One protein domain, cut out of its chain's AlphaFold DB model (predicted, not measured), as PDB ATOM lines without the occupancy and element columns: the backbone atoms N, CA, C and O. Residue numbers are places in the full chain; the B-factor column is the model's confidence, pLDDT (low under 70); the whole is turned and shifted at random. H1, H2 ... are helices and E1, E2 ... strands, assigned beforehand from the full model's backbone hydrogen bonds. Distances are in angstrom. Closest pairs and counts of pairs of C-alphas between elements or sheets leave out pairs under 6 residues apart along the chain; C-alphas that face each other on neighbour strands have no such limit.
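AT A GLANCE: This is residues 47 to 174 of the 174 residues of the protein "DUF1805 domain-containing protein" of Dehalococcoidia bacterium (UniProt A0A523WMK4). A twisted sheet of six strands curls round helix H5 on one face, where H3 also packs, while H1 and H2 cover the opposite face side by side on E4 and E5, giving three layers. The hairpin of E1 and E2 makes one end of the longest axis and the link from E4 to H2 reaches the other, while H4 sits beside the strands. The 128 printed residues include five named helices and six named strands, in the order E1 E2 E3 H1 E4 H2 E5 H3 E6 H4 H5; the strand order of the sheet is E1, E2, E3, E4, E5, E6, it is a mixed sheet with both parallel and antiparallel neighbours, and the class of the domain is mixed, helices and strands. The whole is compact, with a radius of gyration of the C-alphas of 12.2 A and spans of 39 by 27 by 27 A.

IN THESE COORDINATES: The sheet holds E1, residues 47 to 52, 14.9 A long from C-alpha 47 at (32.189, -28.510, -33.568); E2, 55 to 60, 15.8 A; E3, 74 to 80, 15.7 A; E4, 96 to 100, 13.9 A; E5, 124 to 127; and E6, 146 to 149. The helices are H1, residues 83 to 92, 14.2 A; H2, 112 to 119, 11.8 A; H3, 137 to 143; H4, 151 to 155; and H5, 164 to 173, 14.3 A, ending at C-alpha 173 at (28.006, -36.861, -50.081).

HOW THE PARTS SIT: E2, E3, E4 and E5 are parallel neighbours in turn, with N 58 and O 74 at 2.9 A, N 77 and O 98 at 2.9 A, and N 127 and O 99 at 2.8 A. The edge strands are antiparallel to their neighbours: N 49 and O 57 are 3.0 A apart in the hairpin E1 and E2, and N 126 and O 148 are 2.8 A apart between E5 and E6. E3, H1, E4 and E4, H2, E5 are strand-helix-strand units, parallel neighbour strands joined through a helix, with right-handed crossovers. H2 is over E5 at a height over the sheet of 9.1 A. H1 and H2 touch at Gly 86 and Gly 113, their closest C-alphas, 4.0 A apart, with a steep tilt of 44 degrees, the same way. On the opposite face, the closest C-alphas of H5 and E4 are Gly 96 and Met 171, 5.9 A apart. H3 and H5 touch, their closest C-alphas, Tyr 141 and Ala 164, 5.2 A apart. H4 stands at the sheet's level. In H1, H3, H4 and H5 every O i to N i+4 pair is within hydrogen-bond range; in H2, 3 of 4 are.

THE WHOLE: The C-alphas of Gly 53 and Lys 106 are the two farthest apart, at 39.8 A. The printed part has no cut; the links E2 to E3 and E4 to H2 are long. Mean pLDDT of the printed part is 96.3, and no printed residue is under 70.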
ATOM      1  N   LYS A  47      31.028 -27.653 -33.302       94.81
ATOM      2  CA  LYS A  47      32.189 -28.510 -33.568       94.81
ATOM      3  C   LYS A  47      32.098 -29.116 -34.961       94.81
ATOM      4  O   LYS A  47      31.201 -29.901 -35.248       94.81
ATOM      5  N   ILE A  48      33.069 -28.816 -35.815       96.12
ATOM      6  CA  ILE A  48      33.181 -29.436 -37.139       96.12
ATOM      7  C   ILE A  48      33.918 -30.769 -36.990       96.12
ATOM      8  O   ILE A  48      35.044 -30.802 -36.499       96.12
ATOM      9  N   VAL A  49      33.296 -31.868 -37.417       96.88
ATOM     10  CA  VAL A  49      33.901 -33.217 -37.343       96.88
ATOM     11  C   VAL A  49      34.367 -33.752 -38.686       96.88
ATOM     12  O   VAL A  49      35.193 -34.662 -38.732       96.88
ATOM     13  N   LYS A  50      33.857 -33.197 -39.786       95.81
ATOM     14  CA  LYS A  50      34.261 -33.563 -41.142       95.81
ATOM     15  C   LYS A  50      34.007 -32.404 -42.091       95.81
ATOM     16  O   LYS A  50      33.036 -31.672 -41.921       95.81
ATOM     17  N   GLN A  51      34.853 -32.276 -43.106       94.88
ATOM     18  CA  GLN A  51      34.694 -31.306 -44.181       94.88
ATOM     19  C   GLN A  51      34.984 -31.972 -45.529       94.88
ATOM     20  O   GLN A  51      35.930 -32.747 -45.657       94.88
ATOM     21  N   SER A  52      34.154 -31.678 -46.528       92.88
ATOM     22  CA  SER A  52      34.321 -32.101 -47.916       92.88
ATOM     23  C   SER A  52      34.002 -30.918 -48.831       92.88
ATOM     24  O   SER A  52      32.845 -30.523 -48.985       92.88
ATOM     25  N   GLY A  53      35.050 -30.299 -49.382       90.69
ATOM     26  CA  GLY A  53      34.934 -29.034 -50.108       90.69
ATOM     27  C   GLY A  53      34.364 -27.923 -49.220       90.69
ATOM     28  O   GLY A  53      34.884 -27.652 -48.136       90.69
ATOM     29  N   GLU A  54      33.275 -27.306 -49.679       89.19
ATOM     30  CA  GLU A  54      32.555 -26.243 -48.962       89.19
ATOM     31  C   GLU A  54      31.538 -26.766 -47.935       89.19
ATOM     32  O   GLU A  54      30.898 -25.969 -47.258       89.19
ATOM     33  N   ARG A  55      31.355 -28.086 -47.824       94.25
ATOM     34  CA  ARG A  55      30.341 -28.697 -46.955       94.25
ATOM     35  C   ARG A  55      30.983 -29.318 -45.731       94.25
ATOM     36  O   ARG A  55      32.056 -29.922 -45.819       94.25
ATOM     37  N   ARG A  56      30.301 -29.237 -44.597       97.06
ATOM     38  CA  ARG A  56      30.790 -29.738 -43.312       97.06
ATOM     39  C   ARG A  56      29.736 -30.578 -42.610       97.06
ATOM     40  O   ARG A  56      28.542 -30.446 -42.865       97.06
ATOM     41  N   ILE A  57      30.196 -31.432 -41.704       97.88
ATOM     42  CA  ILE A  57      29.359 -32.014 -40.653       97.88
ATOM     43  C   ILE A  57      29.631 -31.206 -39.390       97.88
ATOM     44  O   ILE A  57      30.759 -31.204 -38.882       97.88
ATOM     45  N   VAL A  58      28.603 -30.510 -38.920       97.38
ATOM     46  CA  VAL A  58      28.660 -29.606 -37.772       97.38
ATOM     47  C   VAL A  58      27.847 -30.204 -36.639       97.38
ATOM     48  O   VAL A  58      26.689 -30.559 -36.827       97.38
ATOM     49  N   LEU A  59      28.465 -30.320 -35.469       97.44
ATOM     50  CA  LEU A  59      27.816 -30.764 -34.247       97.44
ATOM     51  C   LEU A  59      27.509 -29.556 -33.369       97.44
ATOM     52  O   LEU A  59      28.379 -28.702 -33.181       97.44
ATOM     53  N   ALA A  60      26.324 -29.526 -32.775       96.44
ATOM     54  CA  ALA A  60      25.982 -28.574 -31.726       96.44
ATOM     55  C   ALA A  60      25.047 -29.217 -30.705       96.44
ATOM     56  O   ALA A  60      24.278 -30.121 -31.021       96.44
ATOM     57  N   ASP A  61      25.071 -28.750 -29.465       95.38
ATOM     58  CA  ASP A  61      24.206 -29.312 -28.421       95.38
ATOM     59  C   ASP A  61      22.742 -28.864 -28.559       95.38
ATOM     60  O   ASP A  61      21.835 -29.513 -28.035       95.38
ATOM     61  N   SER A  62      22.504 -27.798 -29.325       93.19
ATOM     62  CA  SER A  62      21.203 -27.173 -29.510       93.19
ATOM     63  C   SER A  62      21.010 -26.703 -30.954       93.19
ATOM     64  O   SER A  62      21.936 -26.231 -31.615       93.19
ATOM     65  N   ALA A  63      19.770 -26.807 -31.436       92.00
ATOM     66  CA  ALA A  63      19.355 -26.287 -32.734       92.00
ATOM     67  C   ALA A  63      19.482 -24.759 -32.856       92.00
ATOM     68  O   ALA A  63      19.585 -24.248 -33.968       92.00
ATOM     69  N   ALA A  64      19.502 -24.024 -31.737       92.25
ATOM     70  CA  ALA A  64      19.665 -22.569 -31.737       92.25
ATOM     71  C   ALA A  64      21.052 -22.124 -32.227       92.25
ATOM     72  O   ALA A  64      21.224 -20.969 -32.611       92.25
ATOM     73  N   ALA A  65      22.024 -23.039 -32.251       92.50
ATOM     74  CA  ALA A  65      23.321 -22.807 -32.859       92.50
ATOM     75  C   ALA A  65      23.250 -22.719 -34.394       92.50
ATOM     76  O   ALA A  65      24.201 -22.224 -34.994       92.50
ATOM     77  N   MET A  66      22.171 -23.185 -35.040       92.69
ATOM     78  CA  MET A  66      22.005 -23.052 -36.489       92.69
ATOM     79  C   MET A  66      21.841 -21.587 -36.889       92.69
ATOM     80  O   MET A  66      21.016 -20.852 -36.353       92.69
ATOM     81  N   ASP A  67      22.596 -21.182 -37.902       90.75
ATOM     82  CA  ASP A  67      22.578 -19.832 -38.458       90.75
ATOM     83  C   ASP A  67      22.895 -19.867 -39.962       90.75
ATOM     84  O   ASP A  67      23.055 -20.934 -40.558       90.75
ATOM     85  N   GLU A  68      23.023 -18.698 -40.589       89.88
ATOM     86  CA  GLU A  68      23.367 -18.590 -42.012       89.88
ATOM     87  C   GLU A  68      24.730 -19.215 -42.359       89.88
ATOM     88  O   GLU A  68      24.951 -19.616 -43.503       89.88
ATOM     89  N   SER A  69      25.639 -19.345 -41.384       89.12
ATOM     90  CA  SER A  69      26.934 -20.002 -41.584       89.12
ATOM     91  C   SER A  69      26.832 -21.526 -41.664       89.12
ATOM     92  O   SER A  69      27.798 -22.161 -42.070       89.12
ATOM     93  N   SER A  70      25.670 -22.097 -41.326       91.81
ATOM     94  CA  SER A  70      25.358 -23.533 -41.434       91.81
ATOM     95  C   SER A  70      24.800 -23.917 -42.815       91.81
ATOM     96  O   SER A  70      24.405 -25.063 -43.050       91.81
ATOM     97  N   LYS A  71      24.724 -22.956 -43.743       94.81
ATOM     98  CA  LYS A  71      24.234 -23.183 -45.101       94.81
ATOM     99  C   LYS A  71      25.049 -24.276 -45.795       94.81
ATOM    100  O   LYS A  71      26.272 -24.220 -45.810       94.81
ATOM    101  N   ASN A  72      24.356 -25.212 -46.445       95.31
ATOM    102  CA  ASN A  72      24.925 -26.386 -47.126       95.31
ATOM    103  C   ASN A  72      25.637 -27.412 -46.221       95.31
ATOM    104  O   ASN A  72      26.143 -28.408 -46.747       95.31
ATOM    105  N   ASP A  73      25.640 -27.226 -44.902       96.81
ATOM    106  CA  ASP A  73      26.222 -28.181 -43.963       96.81
ATOM    107  C   ASP A  73      25.210 -29.247 -43.540       96.81
ATOM    108  O   ASP A  73      23.994 -29.049 -43.594       96.81
ATOM    109  N   VAL A  74      25.720 -30.398 -43.111       97.75
ATOM    110  CA  VAL A  74      24.940 -31.392 -42.376       97.75
ATOM    111  C   VAL A  74      25.022 -31.033 -40.903       97.75
ATOM    112  O   VAL A  74      26.100 -31.079 -40.306       97.75
ATOM    113  N   PHE A  75      23.886 -30.671 -40.323       97.44
ATOM    114  CA  PHE A  75      23.809 -30.259 -38.933       97.44
ATOM    115  C   PHE A  75      23.373 -31.431 -38.060       97.44
ATOM    116  O   PHE A  75      22.353 -32.067 -38.326       97.44
ATOM    117  N   VAL A  76      24.153 -31.731 -37.030       97.69
ATOM    118  CA  VAL A  76      23.849 -32.780 -36.062       97.69
ATOM    119  C   VAL A  76      23.661 -32.128 -34.705       97.69
ATOM    120  O   VAL A  76      24.621 -31.656 -34.090       97.69
ATOM    121  N   ASP A  77      22.421 -32.086 -34.242       95.06
ATOM    122  CA  ASP A  77      22.072 -31.407 -33.011       95.06
ATOM    123  C   ASP A  77      21.791 -32.382 -31.857       95.06
ATOM    124  O   ASP A  77      21.353 -33.524 -32.018       95.06
ATOM    125  N   GLY A  78      22.079 -31.922 -30.644       94.50
ATOM    126  CA  GLY A  78      21.734 -32.631 -29.416       94.50
ATOM    127  C   GLY A  78      20.254 -32.534 -29.053       94.50
ATOM    128  O   GLY A  78      19.821 -33.199 -28.115       94.50
ATOM    129  N   SER A  79      19.469 -31.700 -29.730       94.88
ATOM    130  CA  SER A  79      18.089 -31.402 -29.362       94.88
ATOM    131  C   SER A  79      17.089 -32.312 -30.082       94.88
ATOM    132  O   SER A  79      17.454 -33.317 -30.684       94.88
ATOM    133  N   HIS A  80      15.799 -32.033 -29.918       95.38
ATOM    134  CA  HIS A  80      14.736 -32.821 -30.535       95.38
ATOM    135  C   HIS A  80      14.417 -32.294 -31.936       95.38
ATOM    136  O   HIS A  80      14.557 -31.107 -32.210       95.38
ATOM    137  N   CYS A  81      13.893 -33.142 -32.812       96.12
ATOM    138  CA  CYS A  81      13.547 -32.782 -34.188       96.12
ATOM    139  C   CYS A  81      12.129 -32.187 -34.330       96.12
ATOM    140  O   CYS A  81      11.367 -32.555 -35.231       96.12
ATOM    141  N   GLY A  82      11.747 -31.288 -33.421       96.31
ATOM    142  CA  GLY A  82      10.432 -30.644 -33.415       96.31
ATOM    143  C   GLY A  82      10.204 -29.706 -34.606       96.31
ATOM    144  O   GLY A  82      11.121 -29.404 -35.369       96.31
ATOM    145  N   LEU A  83       8.968 -29.222 -34.768       97.19
ATOM    146  CA  LEU A  83       8.607 -28.337 -35.887       97.19
ATOM    147  C   LEU A  83       9.433 -27.040 -35.894       97.19
ATOM    148  O   LEU A  83       9.948 -26.653 -36.937       97.19
ATOM    149  N   ASN A  84       9.625 -26.426 -34.725       96.31
ATOM    150  CA  ASN A  84      10.470 -25.241 -34.543       96.31
ATOM    151  C   ASN A  84      11.914 -25.472 -35.015       96.31
ATOM    152  O   ASN A  84      12.509 -24.602 -35.641       96.31
ATOM    153  N   VAL A  85      12.474 -26.649 -34.732       96.38
ATOM    154  CA  VAL A  85      13.826 -27.009 -35.158       96.38
ATOM    155  C   VAL A  85      13.873 -27.238 -36.670       96.38
ATOM    156  O   VAL A  85      14.797 -26.770 -37.331       96.38
ATOM    157  N   GLY A  86      12.842 -27.871 -37.239       96.62
ATOM    158  CA  GLY A  86      12.681 -27.979 -38.690       96.62
ATOM    159  C   GLY A  86      12.631 -26.612 -39.387       96.62
ATOM    160  O   GLY A  86      13.278 -26.427 -40.415       96.62
ATOM    161  N   GLU A  87      11.923 -25.633 -38.816       97.00
ATOM    162  CA  GLU A  87      11.878 -24.255 -39.331       97.00
ATOM    163  C   GLU A  87      13.250 -23.570 -39.262       97.00
ATOM    164  O   GLU A  87      13.654 -22.904 -40.214       97.00
ATOM    165  N   MET A  88      13.997 -23.755 -38.167       96.81
ATOM    166  CA  MET A  88      15.369 -23.243 -38.044       96.81
ATOM    167  C   MET A  88      16.285 -23.844 -39.115       96.81
ATOM    168  O   MET A  88      16.964 -23.105 -39.823       96.81
ATOM    169  N   ALA A  89      16.250 -25.166 -39.294       96.19
ATOM    170  CA  ALA A  89      17.028 -25.864 -40.316       96.19
ATOM    171  C   ALA A  89      16.687 -25.378 -41.737       96.19
ATOM    172  O   ALA A  89      17.584 -25.157 -42.557       96.19
ATOM    173  N   LEU A  90      15.400 -25.145 -42.015       96.25
ATOM    174  CA  LEU A  90      14.937 -24.587 -43.283       96.25
ATOM    175  C   LEU A  90      15.481 -23.168 -43.512       96.25
ATOM    176  O   LEU A  90      16.024 -22.880 -44.581       96.25
ATOM    177  N   HIS A  91      15.372 -22.289 -42.512       96.00
ATOM    178  CA  HIS A  91      15.872 -20.915 -42.595       96.00
ATOM    179  C   HIS A  91      17.393 -20.855 -42.769       96.00
ATOM    180  O   HIS A  91      17.879 -20.073 -43.590       96.00
ATOM    181  N   SER A  92      18.134 -21.718 -42.071       95.25
ATOM    182  CA  SER A  92      19.591 -21.840 -42.190       95.25
ATOM    183  C   SER A  92      20.046 -22.527 -43.478       95.25
ATOM    184  O   SER A  92      21.232 -22.494 -43.800       95.25
ATOM    185  N   ARG A  93      19.120 -23.108 -44.257       95.69
ATOM    186  CA  ARG A  93      19.396 -23.778 -45.540       95.69
ATOM    187  C   ARG A  93      20.452 -24.874 -45.396       95.69
ATOM    188  O   ARG A  93      21.393 -24.963 -46.194       95.69
ATOM    189  N   VAL A  94      20.306 -25.681 -44.350       96.81
ATOM    190  CA  VAL A  94      21.177 -26.835 -44.123       96.81
ATOM    191  C   VAL A  94      21.009 -27.845 -45.257       96.81
ATOM    192  O   VAL A  94      19.942 -27.963 -45.863       96.81
ATOM    193  N   ARG A  95      22.069 -28.593 -45.550       96.62
ATOM    194  CA  ARG A  95      22.017 -29.711 -46.499       96.62
ATOM    195  C   ARG A  95      21.301 -30.918 -45.910       96.62
ATOM    196  O   ARG A  95      20.664 -31.656 -46.650       96.62
ATOM    197  N   GLY A  96      21.413 -31.123 -44.606       97.44
ATOM    198  CA  GLY A  96      20.718 -32.191 -43.905       97.44
ATOM    199  C   GLY A  96      20.739 -31.969 -42.405       97.44
ATOM    200  O   GLY A  96      21.534 -31.172 -41.905       97.44
ATOM    201  N   MET A  97      19.855 -32.665 -41.699       97.75
ATOM    202  CA  MET A  97      19.708 -32.522 -40.254       97.75
ATOM    203  C   MET A  97      19.601 -33.887 -39.570       97.75
ATOM    204  O   MET A  97      18.851 -34.757 -40.021       97.75
ATOM    205  N   ILE A  98      20.325 -34.060 -38.464       98.38
ATOM    206  CA  ILE A  98      20.187 -35.204 -37.563       98.38
ATOM    207  C   ILE A  98      20.040 -34.703 -36.131       98.38
ATOM    208  O   ILE A  98      20.992 -34.170 -35.578       98.38
ATOM    209  N   GLY A  99      18.889 -34.941 -35.516       97.56
ATOM    210  CA  GLY A  99      18.678 -34.645 -34.098       97.56
ATOM    211  C   GLY A  99      18.250 -35.882 -33.320       97.56
ATOM    212  O   GLY A  99      18.443 -37.015 -33.760       97.56
ATOM    213  N   ASN A 100      17.639 -35.677 -32.161       97.75
ATOM    214  CA  ASN A 100      17.089 -36.723 -31.303       97.75
ATOM    215  C   ASN A 100      15.568 -36.848 -31.499       97.75
ATOM    216  O   ASN A 100      14.882 -35.857 -31.753       97.75
ATOM    217  N   ASP A 101      15.015 -38.052 -31.366       97.06
ATOM    218  CA  ASP A 101      13.565 -38.254 -31.436       97.06
ATOM    219  C   ASP A 101      12.830 -37.817 -30.161       97.06
ATOM    220  O   ASP A 101      11.612 -37.645 -30.190       97.06
ATOM    221  N   ALA A 102      13.555 -37.638 -29.049       95.50
ATOM    222  CA  ALA A 102      13.022 -37.316 -27.728       95.50
ATOM    223  C   ALA A 102      11.870 -38.242 -27.289       95.50
ATOM    224  O   ALA A 102      10.926 -37.814 -26.623       95.50
ATOM    225  N   GLY A 103      11.939 -39.524 -27.672       95.31
ATOM    226  CA  GLY A 103      10.868 -40.490 -27.425       95.31
ATOM    227  C   GLY A 103       9.608 -40.215 -28.252       95.31
ATOM    228  O   GLY A 103       8.509 -40.516 -27.793       95.31
ATOM    229  N   LEU A 104       9.766 -39.609 -29.434       95.25
ATOM    230  CA  LEU A 104       8.741 -39.158 -30.388       95.25
ATOM    231  C   LEU A 104       7.844 -38.023 -29.881       95.25
ATOM    232  O   LEU A 104       7.425 -37.176 -30.663       95.25
ATOM    233  N   GLY A 105       7.561 -37.962 -28.582       91.94
ATOM    234  CA  GLY A 105       6.614 -37.017 -28.002       91.94
ATOM    235  C   GLY A 105       5.157 -37.343 -28.352       91.94
ATOM    236  O   GLY A 105       4.842 -38.229 -29.144       91.94
ATOM    237  N   LYS A 106       4.221 -36.615 -27.735       94.19
ATOM    238  CA  LYS A 106       2.789 -36.790 -28.014       94.19
ATOM    239  C   LYS A 106       2.501 -36.418 -29.470       94.19
ATOM    240  O   LYS A 106       2.832 -35.309 -29.878       94.19
ATOM    241  N   ASN A 107       1.827 -37.303 -30.208       94.81
ATOM    242  CA  ASN A 107       1.503 -37.110 -31.627       94.81
ATOM    243  C   ASN A 107       2.749 -36.802 -32.484       94.81
ATOM    244  O   ASN A 107       2.698 -35.915 -33.333       94.81
ATOM    245  N   ASP A 108       3.870 -37.473 -32.208       96.06
ATOM    246  CA  ASP A 108       5.132 -37.320 -32.944       96.06
ATOM    247  C   ASP A 108       5.732 -35.898 -32.901       96.06
ATOM    248  O   ASP A 108       6.525 -35.505 -33.759       96.06
ATOM    249  N   ALA A 109       5.380 -35.101 -31.885       95.12
ATOM    250  CA  ALA A 109       5.839 -33.716 -31.749       95.12
ATOM    251  C   ALA A 109       7.372 -33.565 -31.713       95.12
ATOM    252  O   ALA A 109       7.897 -32.554 -32.175       95.12
ATOM    253  N   GLY A 110       8.090 -34.561 -31.193       93.81
ATOM    254  CA  GLY A 110       9.552 -34.604 -31.116       93.81
ATOM    255  C   GLY A 110      10.244 -34.833 -32.460       93.81
ATOM    256  O   GLY A 110      11.442 -34.594 -32.554       93.81
ATOM    257  N   ILE A 111       9.510 -35.245 -33.498       97.44
ATOM    258  CA  ILE A 111      10.032 -35.464 -34.858       97.44
ATOM    259  C   ILE A 111       9.254 -34.703 -35.940       97.44
ATOM    260  O   ILE A 111       9.493 -34.904 -37.130       97.44
ATOM    261  N   ALA A 112       8.321 -33.828 -35.561       97.44
ATOM    262  CA  ALA A 112       7.446 -33.124 -36.498       97.44
ATOM    263  C   ALA A 112       8.213 -32.309 -37.563       97.44
ATOM    264  O   ALA A 112       7.725 -32.143 -38.683       97.44
ATOM    265  N   GLY A 113       9.429 -31.850 -37.251       97.44
ATOM    266  CA  GLY A 113      10.299 -31.128 -38.178       97.44
ATOM    267  C   GLY A 113      10.789 -31.975 -39.357       97.44
ATOM    268  O   GLY A 113      11.004 -31.432 -40.438       97.44
ATOM    269  N   LEU A 114      10.887 -33.306 -39.216       97.69
ATOM    270  CA  LEU A 114      11.321 -34.193 -40.309       97.69
ATOM    271  C   LEU A 114      10.381 -34.108 -41.514       97.69
ATOM    272  O   LEU A 114      10.849 -34.131 -42.654       97.69
ATOM    273  N   LYS A 115       9.071 -34.001 -41.257       97.50
ATOM    274  CA  LYS A 115       8.055 -33.867 -42.305       97.50
ATOM    275  C   LYS A 115       8.152 -32.514 -43.008       97.50
ATOM    276  O   LYS A 115       8.129 -32.470 -44.231       97.50
ATOM    277  N   LEU A 116       8.336 -31.429 -42.252       97.94
ATOM    278  CA  LEU A 116       8.539 -30.095 -42.827       97.94
ATOM    279  C   LEU A 116       9.766 -30.061 -43.752       97.94
ATOM    280  O   LEU A 116       9.707 -29.521 -44.856       97.94
ATOM    281  N   LEU A 117      10.875 -30.661 -43.318       97.69
ATOM    282  CA  LEU A 117      12.098 -30.744 -44.115       97.69
ATOM    283  C   LEU A 117      11.924 -31.642 -45.346       97.69
ATOM    284  O   LEU A 117      12.465 -31.339 -46.409       97.69
ATOM    285  N   GLU A 118      11.122 -32.704 -45.237       97.56
ATOM    286  CA  GLU A 118      10.770 -33.564 -46.371       97.56
ATOM    287  C   GLU A 118      10.059 -32.787 -47.482       97.56
ATOM    288  O   GLU A 118      10.446 -32.904 -48.645       97.56
ATOM    289  N   GLU A 119       9.078 -31.955 -47.123       97.56
ATOM    290  CA  GLU A 119       8.314 -31.114 -48.059       97.56
ATOM    291  C   GLU A 119       9.212 -30.133 -48.835       97.56
ATOM    292  O   GLU A 119       8.888 -29.753 -49.960       97.56
ATOM    293  N   HIS A 120      10.375 -29.786 -48.277       97.44
ATOM    294  CA  HIS A 120      11.375 -28.912 -48.895       97.44
ATOM    295  C   HIS A 120      12.551 -29.670 -49.527       97.44
ATOM    296  O   HIS A 120      13.520 -29.054 -49.970       97.44
ATOM    297  N   GLY A 121      12.492 -31.004 -49.581       97.12
ATOM    298  CA  GLY A 121      13.545 -31.822 -50.182       97.12
ATOM    299  C   GLY A 121      14.847 -31.851 -49.379       97.12
ATOM    300  O   GLY A 121      15.894 -32.158 -49.947       97.12
ATOM    301  N   ILE A 122      14.799 -31.572 -48.073       97.94
ATOM    302  CA  ILE A 122      15.957 -31.646 -47.178       97.94
ATOM    303  C   ILE A 122      15.957 -33.017 -46.473       97.94
ATOM    304  O   ILE A 122      14.964 -33.391 -45.837       97.94
ATOM    305  N   PRO A 123      17.037 -33.815 -46.579       98.19
ATOM    306  CA  PRO A 123      17.163 -35.067 -45.845       98.19
ATOM    307  C   PRO A 123      17.262 -34.797 -44.340       98.19
ATOM    308  O   PRO A 123      18.125 -34.053 -43.879       98.19
ATOM    309  N   ALA A 124      16.386 -35.438 -43.570       98.19
ATOM    310  CA  ALA A 124      16.356 -35.315 -42.121       98.19
ATOM    311  C   ALA A 124      16.163 -36.677 -41.454       98.19
ATOM    312  O   ALA A 124      15.401 -37.528 -41.936       98.19
ATOM    313  N   ALA A 125      16.847 -36.878 -40.334       98.31
ATOM    314  CA  ALA A 125      16.732 -38.076 -39.520       98.31
ATOM    315  C   ALA A 125      16.772 -37.737 -38.025       98.31
ATOM    316  O   ALA A 125      17.245 -36.680 -37.622       98.31
ATOM    317  N   ALA A 126      16.271 -38.647 -37.204       98.38
ATOM    318  CA  ALA A 126      16.317 -38.556 -35.755       98.38
ATOM    319  C   ALA A 126      16.933 -39.837 -35.186       98.38
ATOM    320  O   ALA A 126      16.636 -40.939 -35.661       98.38
ATOM    321  N   VAL A 127      17.799 -39.699 -34.184       98.44
ATOM    322  CA  VAL A 127      18.344 -40.817 -33.409       98.44
ATOM    323  C   VAL A 127      17.415 -41.167 -32.254       98.44
ATOM    324  O   VAL A 127      16.708 -40.304 -31.734       98.44
ATOM    325  N   SER A 128      17.459 -42.418 -31.797       97.62
ATOM    326  CA  SER A 128      16.708 -42.818 -30.609       97.62
ATOM    327  C   SER A 128      17.236 -42.124 -29.356       97.62
ATOM    328  O   SER A 128      18.439 -42.197 -29.073       97.62
ATOM    329  N   CYS A 129      16.338 -41.570 -28.539       96.50
ATOM    330  CA  CYS A 129      16.655 -41.067 -27.200       96.50
ATOM    331  C   CYS A 129      17.261 -42.128 -26.262       96.50
ATOM    332  O   CYS A 129      17.911 -41.780 -25.281       96.50
ATOM    333  N   MET A 130      17.105 -43.418 -26.584       96.94
ATOM    334  CA  MET A 130      17.730 -44.533 -25.860       96.94
ATOM    335  C   MET A 130      19.164 -44.830 -26.323       96.94
ATOM    336  O   MET A 130      19.872 -45.595 -25.676       96.94
ATOM    337  N   SER A 131      19.593 -44.258 -27.453       96.00
ATOM    338  CA  SER A 131      20.922 -44.479 -28.041       96.00
ATOM    339  C   SER A 131      21.888 -43.311 -27.844       96.00
ATOM    340  O   SER A 131      23.097 -43.522 -27.843       96.00
ATOM    341  N   ALA A 132      21.367 -42.095 -27.675       96.38
ATOM    342  CA  ALA A 132      22.159 -40.883 -27.520       96.38
ATOM    343  C   ALA A 132      21.532 -39.936 -26.497       96.38
ATOM    344  O   ALA A 132      20.308 -39.819 -26.389       96.38
ATOM    345  N   LYS A 133      22.394 -39.218 -25.776       95.94
ATOM    346  CA  LYS A 133      22.007 -38.247 -24.758       95.94
ATOM    347  C   LYS A 133      21.440 -36.986 -25.408       95.94
ATOM    348  O   LYS A 133      22.149 -36.278 -26.118       95.94
ATOM    349  N   ILE A 134      20.187 -36.671 -25.090       94.56
ATOM    350  CA  ILE A 134      19.591 -35.384 -25.453       94.56
ATOM    351  C   ILE A 134      20.343 -34.228 -24.770       94.56
ATOM    352  O   ILE A 134      20.769 -34.334 -23.618       94.56
ATOM    353  N   GLY A 135      20.525 -33.133 -25.498       94.19
ATOM    354  CA  GLY A 135      21.380 -32.003 -25.148       94.19
ATOM    355  C   GLY A 135      22.862 -32.211 -25.463       94.19
ATOM    356  O   GLY A 135      23.675 -31.442 -24.969       94.19
ATOM    357  N   SER A 136      23.243 -33.248 -26.223       96.50
ATOM    358  CA  SER A 136      24.630 -33.438 -26.665       96.50
ATOM    359  C   SER A 136      24.723 -33.806 -28.146       96.50
ATOM    360  O   SER A 136      24.463 -34.949 -28.524       96.50
ATOM    361  N   GLY A 137      25.175 -32.868 -28.981       96.00
ATOM    362  CA  GLY A 137      25.388 -33.109 -30.414       96.00
ATOM    363  C   GLY A 137      26.494 -34.133 -30.664       96.00
ATOM    364  O   GLY A 137      26.410 -34.954 -31.577       96.00
ATOM    365  N   THR A 138      27.500 -34.164 -29.784       97.00
ATOM    366  CA  THR A 138      28.554 -35.189 -29.817       97.00
ATOM    367  C   THR A 138      27.990 -36.582 -29.535       97.00
ATOM    368  O   THR A 138      28.319 -37.513 -30.264       97.00
ATOM    369  N   SER A 139      27.100 -36.746 -28.546       97.19
ATOM    370  CA  SER A 139      26.460 -38.046 -28.290       97.19
ATOM    371  C   SER A 139      25.540 -38.463 -29.443       97.19
ATOM    372  O   SER A 139      25.618 -39.616 -29.876       97.19
ATOM    373  N   THR A 140      24.748 -37.531 -29.997       97.56
ATOM    374  CA  THR A 140      23.931 -37.771 -31.201       97.56
ATOM    375  C   THR A 140      24.792 -38.319 -32.335       97.56
ATOM    376  O   THR A 140      24.447 -39.344 -32.913       97.56
ATOM    377  N   TYR A 141      25.935 -37.692 -32.617       98.06
ATOM    378  CA  TYR A 141      26.832 -38.117 -33.688       98.06
ATOM    379  C   TYR A 141      27.557 -39.432 -33.390       98.06
ATOM    380  O   TYR A 141      27.659 -40.294 -34.259       98.06
ATOM    381  N   GLU A 142      28.103 -39.596 -32.183       97.56
ATOM    382  CA  GLU A 142      29.017 -40.700 -31.891       97.56
ATOM    383  C   GLU A 142      28.328 -42.020 -31.565       97.56
ATOM    384  O   GLU A 142      28.850 -43.075 -31.927       97.56
ATOM    385  N   GLN A 143      27.183 -41.960 -30.888       97.50
ATOM    386  CA  GLN A 143      26.500 -43.123 -30.309       97.50
ATOM    387  C   GLN A 143      25.095 -43.317 -30.885       97.50
ATOM    388  O   GLN A 143      24.541 -44.417 -30.814       97.50
ATOM    389  N   GLY A 144      24.525 -42.260 -31.468       97.50
ATOM    390  CA  GLY A 144      23.159 -42.253 -31.957       97.50
ATOM    391  C   GLY A 144      22.908 -43.294 -33.042       97.50
ATOM    392  O   GLY A 144      23.675 -43.447 -33.998       97.50
ATOM    393  N   LYS A 145      21.781 -43.992 -32.902       98.56
ATOM    394  CA  LYS A 145      21.220 -44.878 -33.921       98.56
ATOM    395  C   LYS A 145      19.941 -44.267 -34.451       98.56
ATOM    396  O   LYS A 145      19.067 -43.915 -33.660       98.56
ATOM    397  N   ILE A 146      19.823 -44.169 -35.772       98.50
ATOM    398  CA  ILE A 146      18.647 -43.603 -36.431       98.50
ATOM    399  C   ILE A 146      17.403 -44.398 -36.020       98.50
ATOM    400  O   ILE A 146      17.330 -45.603 -36.264       98.50
ATOM    401  N   SER A 147      16.424 -43.736 -35.409       98.06
ATOM    402  CA  SER A 147      15.101 -44.297 -35.121       98.06
ATOM    403  C   SER A 147      14.092 -43.931 -36.204       98.06
ATOM    404  O   SER A 147      13.254 -44.755 -36.567       98.06
ATOM    405  N   VAL A 148      14.202 -42.726 -36.769       98.00
ATOM    406  CA  VAL A 148      13.287 -42.207 -37.791       98.00
ATOM    407  C   VAL A 148      14.073 -41.471 -38.871       98.00
ATOM    408  O   VAL A 148      15.013 -40.739 -38.588       98.00
ATOM    409  N   ALA A 149      13.674 -41.650 -40.128       98.31
ATOM    410  CA  ALA A 149      14.220 -40.916 -41.266       98.31
ATOM    411  C   ALA A 149      13.085 -40.510 -42.208       98.31
ATOM    412  O   ALA A 149      12.167 -41.306 -42.458       98.31
ATOM    413  N   ASN A 150      13.155 -39.289 -42.740       98.06
ATOM    414  CA  ASN A 150      12.197 -38.804 -43.728       98.06
ATOM    415  C   ASN A 150      12.430 -39.452 -45.110       98.06
ATOM    416  O   ASN A 150      13.448 -40.110 -45.351       98.06
ATOM    417  N   ALA A 151      11.475 -39.319 -46.029       98.06
ATOM    418  CA  ALA A 151      11.537 -39.930 -47.355       98.06
ATOM    419  C   ALA A 151      12.753 -39.448 -48.159       98.06
ATOM    420  O   ALA A 151      13.369 -40.238 -48.875       98.06
ATOM    421  N   THR A 152      13.139 -38.180 -48.013       97.94
ATOM    422  CA  THR A 152      14.329 -37.617 -48.664       97.94
ATOM    423  C   THR A 152      15.611 -38.283 -48.166       97.94
ATOM    424  O   THR A 152      16.423 -38.723 -48.975       97.94
ATOM    425  N   ALA A 153      15.772 -38.455 -46.852       97.62
ATOM    426  CA  ALA A 153      16.897 -39.173 -46.259       97.62
ATOM    427  C   ALA A 153      16.916 -40.650 -46.685       97.62
ATOM    428  O   ALA A 153      17.965 -41.189 -47.036       97.62
ATOM    429  N   LYS A 154      15.749 -41.301 -46.737       98.00
ATOM    430  CA  LYS A 154      15.626 -42.691 -47.208       98.00
ATOM    431  C   LYS A 154      16.086 -42.867 -48.655       98.00
ATOM    432  O   LYS A 154      16.718 -43.875 -48.957       98.00
ATOM    433  N   LYS A 155      15.847 -41.888 -49.537       97.69
ATOM    434  CA  LYS A 155      16.359 -41.902 -50.926       97.69
ATOM    435  C   LYS A 155      17.888 -41.859 -50.999       97.69
ATOM    436  O   LYS A 155      18.452 -42.402 -51.939       97.69
ATOM    437  N   LEU A 156      18.552 -41.286 -49.994       97.19
ATOM    438  CA  LEU A 156      20.015 -41.333 -49.844       97.19
ATOM    439  C   LEU A 156      20.509 -42.664 -49.247       97.19
ATOM    440  O   LEU A 156      21.697 -42.839 -48.983       97.19
ATOM    441  N   GLY A 157      19.601 -43.612 -49.003       97.69
ATOM    442  CA  GLY A 157      19.897 -44.899 -48.388       97.69
ATOM    443  C   GLY A 157      20.069 -44.827 -46.873       97.69
ATOM    444  O   GLY A 157      20.752 -45.687 -46.321       97.69
ATOM    445  N   ILE A 158      19.520 -43.812 -46.197       98.25
ATOM    446  CA  ILE A 158      19.509 -43.728 -44.729       98.25
ATOM    447  C   ILE A 158      18.357 -44.582 -44.196       98.25
ATOM    448  O   ILE A 158      17.204 -44.414 -44.599       98.25
ATOM    449  N   THR A 159      18.665 -45.503 -43.285       97.62
ATOM    450  CA  THR A 159      17.709 -46.482 -42.752       97.62
ATOM    451  C   THR A 159      17.692 -46.479 -41.228       97.62
ATOM    452  O   THR A 159      18.673 -46.115 -40.582       97.62
ATOM    453  N   VAL A 160      16.581 -46.925 -40.642       97.88
ATOM    454  CA  VAL A 160      16.475 -47.144 -39.191       97.88
ATOM    455  C   VAL A 160      17.526 -48.169 -38.747       97.88
ATOM    456  O   VAL A 160      17.777 -49.148 -39.449       97.88
ATOM    457  N   GLY A 161      18.164 -47.924 -37.604       97.50
ATOM    458  CA  GLY A 161      19.255 -48.733 -37.054       97.50
ATOM    459  C   GLY A 161      20.657 -48.352 -37.549       97.50
ATOM    460  O   GLY A 161      21.630 -48.769 -36.925       97.50
ATOM    461  N   MET A 162      20.769 -47.541 -38.607       98.06
ATOM    462  CA  MET A 162      22.042 -46.980 -39.082       98.06
ATOM    463  C   MET A 162      22.670 -46.073 -38.019       98.06
ATOM    464  O   MET A 162      21.949 -45.436 -37.245       98.06
ATOM    465  N   SER A 163      24.001 -45.983 -37.979       98.44
ATOM    466  CA  SER A 163      24.658 -45.017 -37.095       98.44
ATOM    467  C   SER A 163      24.451 -43.582 -37.591       98.44
ATOM    468  O   SER A 163      24.369 -43.323 -38.795       98.44
ATOM    469  N   ALA A 164      24.400 -42.621 -36.668       97.94
ATOM    470  CA  ALA A 164      24.298 -41.207 -37.021       97.94
ATOM    471  C   ALA A 164      25.484 -40.729 -37.877       97.94
ATOM    472  O   ALA A 164      25.286 -39.921 -38.781       97.94
ATOM    473  N   LYS A 165      26.694 -41.270 -37.655       98.00
ATOM    474  CA  LYS A 165      27.880 -40.968 -38.477       98.00
ATOM    475  C   LYS A 165      27.680 -41.354 -39.936       98.00
ATOM    476  O   LYS A 165      27.884 -40.530 -40.820       98.00
ATOM    477  N   GLU A 166      27.245 -42.588 -40.185       98.06
ATOM    478  CA  GLU A 166      26.999 -43.073 -41.546       98.06
ATOM    479  C   GLU A 166      25.883 -42.279 -42.225       98.06
ATOM    480  O   GLU A 166      25.994 -41.928 -43.399       98.06
ATOM    481  N   ALA A 167      24.816 -41.956 -41.490       98.12
ATOM    482  CA  ALA A 167      23.740 -41.120 -42.006       98.12
ATOM    483  C   ALA A 167      24.244 -39.712 -42.372       98.12
ATOM    484  O   ALA A 167      23.948 -39.230 -43.466       98.12
ATOM    485  N   ALA A 168      25.047 -39.082 -41.508       97.88
ATOM    486  CA  ALA A 168      25.622 -37.761 -41.759       97.88
ATOM    487  C   ALA A 168      26.566 -37.771 -42.971       97.88
ATOM    488  O   ALA A 168      26.510 -36.871 -43.808       97.88
ATOM    489  N   ASP A 169      27.374 -38.821 -43.114       97.69
ATOM    490  CA  ASP A 169      28.260 -39.011 -44.263       97.69
ATOM    491  C   ASP A 169      27.483 -39.151 -45.578       97.69
ATOM    492  O   ASP A 169      27.856 -38.544 -46.585       97.69
ATOM    493  N   LYS A 170      26.367 -39.889 -45.574       97.75
ATOM    494  CA  LYS A 170      25.478 -39.994 -46.741       97.75
ATOM    495  C   LYS A 170      24.835 -38.655 -47.099       97.75
ATOM    496  O   LYS A 170      24.755 -38.323 -48.278       97.75
ATOM    497  N   MET A 171      24.410 -37.870 -46.107       97.38
ATOM    498  CA  MET A 171      23.878 -36.521 -46.342       97.38
ATOM    499  C   MET A 171      24.949 -35.567 -46.893       97.38
ATOM    500  O   MET A 171      24.646 -34.746 -47.759       97.38
ATOM    501  N   LEU A 172      26.196 -35.684 -46.423       96.75
ATOM    502  CA  LEU A 172      27.323 -34.855 -46.862       96.75
ATOM    503  C   LEU A 172      27.691 -35.122 -48.333       96.75
ATOM    504  O   LEU A 172      28.023 -34.185 -49.064       96.75
ATOM    505  N   ALA A 173      27.627 -36.393 -48.748       94.56
ATOM    506  CA  ALA A 173      28.006 -36.861 -50.081       94.56
ATOM    507  C   ALA A 173      26.941 -36.638 -51.175       94.56
ATOM    508  O   ALA A 173      27.285 -36.670 -52.356       94.56
ATOM    509  N   ALA A 174      25.674 -36.432 -50.797       87.81
ATOM    510  CA  ALA A 174      24.570 -36.124 -51.718       87.81
ATOM    511  C   ALA A 174      24.697 -34.732 -52.360       87.81
ATOM    512  O   ALA A 174      23.836 -34.318 -53.160       87.81
TER     513      ALA A 174